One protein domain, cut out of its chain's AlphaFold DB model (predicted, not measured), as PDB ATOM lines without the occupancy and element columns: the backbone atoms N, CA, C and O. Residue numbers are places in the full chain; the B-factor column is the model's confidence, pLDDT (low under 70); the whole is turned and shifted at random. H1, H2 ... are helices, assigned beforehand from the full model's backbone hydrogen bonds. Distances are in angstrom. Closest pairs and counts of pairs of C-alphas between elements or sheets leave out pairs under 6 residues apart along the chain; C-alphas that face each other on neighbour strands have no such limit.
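Overview. This is residues 34 to 74 of the 182 residues of an uncharacterized protein of Lentinus tigrinus ALCF2SS1-6 (UniProt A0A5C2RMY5). One long helix, H2, makes the length of the model, and a shorter helix, H1, meets it at one end to form an open L. Beyond the other end of H2 the last residues, 70 to 74, make a short tail that stands free. The printed part has 41 residues with two named helices, H1 then H2, and no named strand; the class is all helix. It is extended, with a radius of gyration of the C-alphas of 15.1 A, and flat, spanning 42 by 22 by 10 A.

Along the chain. H2, residues 46 to 69, is 34.4 A long from C-alpha 46 at (-26.197, -22.396, 5.883) to C-alpha 69 at (1.630, -40.642, 14.509). H1, residues 34 to 43, is 14.0 A long and begins with C-alpha 34 at (-11.521, -12.442, -2.672).

Arrangement. H1 and H2 are close but not clearly touching; their closest C-alphas, those of Trp 41 and Lys 49, are 8.0 A apart. They run opposite ways at a steep tilt of 63 degrees. In H1 and H2 every O i to N i+4 pair is within hydrogen-bond range.

Size, cuts and confidence. The two C-alphas farthest apart, those of Ala 43 and Gly 71, are 41.7 A apart. The link from H1 to H2 is tight, and the printed part has no cut. Residues 67 to 74 have pLDDT under 70.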
ATOM      1  N   GLY A  34     -11.020 -12.322  -4.046       82.12
ATOM      2  CA  GLY A  34     -11.521 -12.442  -2.672       82.12
ATOM      3  C   GLY A  34     -12.868 -11.750  -2.399       82.12
ATOM      4  O   GLY A  34     -13.619 -12.213  -1.546       82.12
ATOM      5  N   GLN A  35     -13.232 -10.687  -3.131       78.56
ATOM      6  CA  GLN A  35     -14.577 -10.095  -3.056       78.56
ATOM      7  C   GLN A  35     -15.620 -10.936  -3.800       78.56
ATOM      8  O   GLN A  35     -16.763 -11.009  -3.354       78.56
ATOM      9  N   VAL A  36     -15.244 -11.579  -4.913       84.00
ATOM     10  CA  VAL A  36     -16.129 -12.516  -5.627       84.00
ATOM     11  C   VAL A  36     -16.382 -13.748  -4.757       84.00
ATOM     12  O   VAL A  36     -17.534 -14.074  -4.490       84.00
ATOM     13  N   LEU A  37     -15.315 -14.361  -4.234       78.06
ATOM     14  CA  LEU A  37     -15.388 -15.515  -3.336       78.06
ATOM     15  C   LEU A  37     -16.188 -15.208  -2.065       78.06
ATOM     16  O   LEU A  37     -17.020 -16.021  -1.678       78.06
ATOM     17  N   ARG A  38     -16.024 -14.019  -1.462       84.81
ATOM     18  CA  ARG A  38     -16.845 -13.608  -0.311       84.81
ATOM     19  C   ARG A  38     -18.330 -13.523  -0.663       84.81
ATOM     20  O   ARG A  38     -19.131 -14.092   0.057       84.81
ATOM     21  N   ARG A  39     -18.703 -12.907  -1.791       85.81
ATOM     22  CA  ARG A  39     -20.115 -12.848  -2.229       85.81
ATOM     23  C   ARG A  39     -20.707 -14.232  -2.502       85.81
ATOM     24  O   ARG A  39     -21.873 -14.450  -2.197       85.81
ATOM     25  N   VAL A  40     -19.920 -15.149  -3.072       90.19
ATOM     26  CA  VAL A  40     -20.332 -16.548  -3.274       90.19
ATOM     27  C   VAL A  40     -20.535 -17.239  -1.927       90.19
ATOM     28  O   VAL A  40     -21.590 -17.829  -1.718       90.19
ATOM     29  N   TRP A  41     -19.584 -17.110  -0.997       87.06
ATOM     30  CA  TRP A  41     -19.693 -17.654   0.357       87.06
ATOM     31  C   TRP A  41     -20.912 -17.102   1.102       87.06
ATOM     32  O   TRP A  41     -21.725 -17.877   1.595       87.06
ATOM     33  N   ASP A  42     -21.091 -15.781   1.136       89.19
ATOM     34  CA  ASP A  42     -22.223 -15.127   1.793       89.19
ATOM     35  C   ASP A  42     -23.559 -15.681   1.262       89.19
ATOM     36  O   ASP A  42     -24.446 -15.997   2.058       89.19
ATOM     37  N   ALA A  43     -23.656 -15.907  -0.055       90.56
ATOM     38  CA  ALA A  43     -24.830 -16.448  -0.742       90.56
ATOM     39  C   ALA A  43     -25.044 -17.974  -0.622       90.56
ATOM     40  O   ALA A  43     -26.101 -18.453  -1.039       90.56
ATOM     41  N   LEU A  44     -24.100 -18.753  -0.075       90.94
ATOM     42  CA  LEU A  44     -24.316 -20.189   0.156       90.94
ATOM     43  C   LEU A  44     -25.395 -20.430   1.235       90.94
ATOM     44  O   LEU A  44     -25.449 -19.680   2.216       90.94
ATOM     45  N   PRO A  45     -26.215 -21.493   1.111       91.62
ATOM     46  CA  PRO A  45     -27.111 -21.921   2.185       91.62
ATOM     47  C   PRO A  45     -26.304 -22.306   3.436       91.62
ATOM     48  O   PRO A  45     -25.133 -22.688   3.337       91.62
ATOM     49  N   GLN A  46     -26.910 -22.184   4.619       88.56
ATOM     50  CA  GLN A  46     -26.197 -22.396   5.883       88.56
ATOM     51  C   GLN A  46     -25.725 -23.846   6.020       88.56
ATOM     52  O   GLN A  46     -24.593 -24.089   6.416       88.56
ATOM     53  N   GLU A  47     -26.529 -24.791   5.549       88.62
ATOM     54  CA  GLU A  47     -26.247 -26.222   5.537       88.62
ATOM     55  C   GLU A  47     -24.944 -26.557   4.784       88.62
ATOM     56  O   GLU A  47     -24.199 -27.443   5.198       88.62
ATOM     57  N   ALA A  48     -24.621 -25.817   3.715       84.62
ATOM     58  CA  ALA A  48     -23.372 -25.990   2.965       84.62
ATOM     59  C   ALA A  48     -22.158 -25.363   3.677       84.62
ATOM     60  O   ALA A  48     -21.039 -25.857   3.540       84.62
ATOM     61  N   LYS A  49     -22.370 -24.291   4.454       84.19
ATOM     62  CA  LYS A  49     -21.339 -23.693   5.322       84.19
ATOM     63  C   LYS A  49     -21.033 -24.611   6.508       84.19
ATOM     64  O   LYS A  49     -19.867 -24.797   6.846       84.19
ATOM     65  N   ASP A  50     -22.067 -25.221   7.082       86.06
ATOM     66  CA  ASP A  50     -21.968 -26.171   8.191       86.06
ATOM     67  C   ASP A  50     -21.297 -27.484   7.744       86.06
ATOM     68  O   ASP A  50     -20.436 -28.009   8.451       86.06
ATOM     69  N   GLU A  51     -21.612 -27.994   6.544       85.69
ATOM     70  CA  GLU A  51     -20.905 -29.142   5.959       85.69
ATOM     71  C   GLU A  51     -19.427 -28.830   5.674       85.69
ATOM     72  O   GLU A  51     -18.567 -29.655   5.990       85.69
ATOM     73  N   PHE A  52     -19.113 -27.638   5.153       87.62
ATOM     74  CA  PHE A  52     -17.727 -27.203   4.969       87.62
ATOM     75  C   PHE A  52     -16.974 -27.151   6.308       87.62
ATOM     76  O   PHE A  52     -15.897 -27.728   6.422       87.62
ATOM     77  N   ALA A  53     -17.567 -26.549   7.346       87.81
ATOM     78  CA  ALA A  53     -16.973 -26.482   8.684       87.81
ATOM     79  C   ALA A  53     -16.778 -27.871   9.327       87.81
ATOM     80  O   ALA A  53     -15.773 -28.101   9.998       87.81
ATOM     81  N   ARG A  54     -17.697 -28.821   9.095       88.94
ATOM     82  CA  ARG A  54     -17.541 -30.218   9.541       88.94
ATOM     83  C   ARG A  54     -16.358 -30.904   8.852       88.94
ATOM     84  O   ARG A  54     -15.603 -31.606   9.516       88.94
ATOM     85  N   LEU A  55     -16.208 -30.725   7.537       86.56
ATOM     86  CA  LEU A  55     -15.105 -31.313   6.766       86.56
ATOM     87  C   LEU A  55     -13.748 -30.702   7.146       86.56
ATOM     88  O   LEU A  55     -12.751 -31.420   7.201       86.56
ATOM     89  N   ASP A  56     -13.719 -29.405   7.455       86.56
ATOM     90  CA  ASP A  56     -12.533 -28.702   7.954       86.56
ATOM     91  C   ASP A  56     -12.090 -29.267   9.318       86.56
ATOM     92  O   ASP A  56     -10.938 -29.669   9.477       86.56
ATOM     93  N   GLN A  57     -13.028 -29.453  10.258       84.25
ATOM     94  CA  GLN A  57     -12.773 -30.097  11.559       84.25
ATOM     95  C   GLN A  57     -12.362 -31.574  11.441       84.25
ATOM     96  O   GLN A  57     -11.491 -32.038  12.178       84.25
ATOM     97  N   GLU A  58     -12.970 -32.340  10.530       84.69
ATOM     98  CA  GLU A  58     -12.593 -33.740  10.291       84.69
ATOM     99  C   GLU A  58     -11.156 -33.848   9.757       84.69
ATOM    100  O   GLU A  58     -10.396 -34.725  10.189       84.69
ATOM    101  N   ARG A  59     -10.766 -32.910   8.884       82.12
ATOM    102  CA  ARG A  59      -9.412 -32.793   8.344       82.12
ATOM    103  C   ARG A  59      -8.406 -32.312   9.386       82.12
ATOM    104  O   ARG A  59      -7.363 -32.941   9.511       82.12
ATOM    105  N   GLU A  60      -8.720 -31.283  10.172       83.81
ATOM    106  CA  GLU A  60      -7.888 -30.840  11.302       83.81
ATOM    107  C   GLU A  60      -7.643 -32.003  12.277       83.81
ATOM    108  O   GLU A  60      -6.506 -32.275  12.665       83.81
ATOM    109  N   ALA A  61      -8.685 -32.777  12.594       81.38
ATOM    110  CA  ALA A  61      -8.559 -33.971  13.418       81.38
ATOM    111  C   ALA A  61      -7.736 -35.084  12.742       81.38
ATOM    112  O   ALA A  61      -7.069 -35.854  13.436       81.38
ATOM    113  N   GLU A  62      -7.775 -35.242  11.414       79.38
ATOM    114  CA  GLU A  62      -6.890 -36.169  10.690       79.38
ATOM    115  C   GLU A  62      -5.429 -35.705  10.707       79.38
ATOM    116  O   GLU A  62      -4.548 -36.492  11.052       79.38
ATOM    117  N   ASP A  63      -5.163 -34.433  10.415       73.25
ATOM    118  CA  ASP A  63      -3.814 -33.872  10.404       73.25
ATOM    119  C   ASP A  63      -3.202 -33.822  11.819       73.25
ATOM    120  O   ASP A  63      -2.023 -34.137  11.986       73.25
ATOM    121  N   ALA A  64      -4.003 -33.611  12.870       76.31
ATOM    122  CA  ALA A  64      -3.576 -33.790  14.261       76.31
ATOM    123  C   ALA A  64      -3.198 -35.254  14.582       76.31
ATOM    124  O   ALA A  64      -2.146 -35.511  15.174       76.31
ATOM    125  N   ARG A  65      -3.997 -36.240  14.139       75.56
ATOM    126  CA  ARG A  65      -3.661 -37.682  14.252       75.56
ATOM    127  C   ARG A  65      -2.410 -38.046  13.433       75.56
ATOM    128  O   ARG A  65      -1.622 -38.907  13.835       75.56
ATOM    129  N   ARG A  66      -2.189 -37.380  12.298       72.44
ATOM    130  CA  ARG A  66      -1.020 -37.538  11.419       72.44
ATOM    131  C   ARG A  66       0.247 -36.920  12.021       72.44
ATOM    132  O   ARG A  66       1.310 -37.519  11.904       72.44
ATOM    133  N   ALA A  67       0.144 -35.787  12.714       66.50
ATOM    134  CA  ALA A  67       1.246 -35.195  13.475       66.50
ATOM    135  C   ALA A  67       1.647 -36.090  14.661       66.50
ATOM    136  O   ALA A  67       2.813 -36.465  14.791       66.50
ATOM    137  N   GLN A  68       0.662 -36.540  15.450       63.50
ATOM    138  CA  GLN A  68       0.878 -37.460  16.574       63.50
ATOM    139  C   GLN A  68       1.512 -38.790  16.131       63.50
ATOM    140  O   GLN A  68       2.460 -39.254  16.758       63.50
ATOM    141  N   SER A  69       1.053 -39.385  15.023       63.56
ATOM    142  CA  SER A  69       1.630 -40.642  14.509       63.56
ATOM    143  C   SER A  69       3.025 -40.490  13.886       63.56
ATOM    144  O   SER A  69       3.734 -41.485  13.748       63.56
ATOM    145  N   ARG A  70       3.456 -39.261  13.567       57.50
ATOM    146  CA  ARG A  70       4.832 -38.935  13.148       57.50
ATOM    147  C   ARG A  70       5.778 -38.636  14.317       57.50
ATOM    148  O   ARG A  70       6.973 -38.493  14.081       57.50
ATOM    149  N   GLY A  71       5.275 -38.546  15.552       50.31
ATOM    150  CA  GLY A  71       6.089 -38.295  16.747       50.31
ATOM    151  C   GLY A  71       6.675 -36.881  16.847       50.31
ATOM    152  O   GLY A  71       7.576 -36.661  17.651       50.31
ATOM    153  N   ILE A  72       6.180 -35.932  16.045       48.16
ATOM    154  CA  ILE A  72       6.638 -34.537  16.054       48.16
ATOM    155  C   ILE A  72       5.869 -33.788  17.149       48.16
ATOM    156  O   ILE A  72       4.769 -33.284  16.920       48.16
ATOM    157  N   CYS A  73       6.441 -33.762  18.352       40.16
ATOM    158  CA  CYS A  73       6.059 -32.817  19.400       40.16
ATOM    159  C   CYS A  73       6.846 -31.511  19.227       40.16
ATOM    160  O   CYS A  73       8.028 -31.563  18.900       40.16
ATOM    161  N   GLU A  74       6.190 -30.389  19.532       44.72
ATOM    162  CA  GLU A  74       6.651 -29.004  19.348       44.72
ATOM    163  C   GLU A  74       6.925 -28.568  17.888       44.72
ATOM    164  O   GLU A  74       7.577 -29.273  17.116       44.72
TER     165      GLU A  74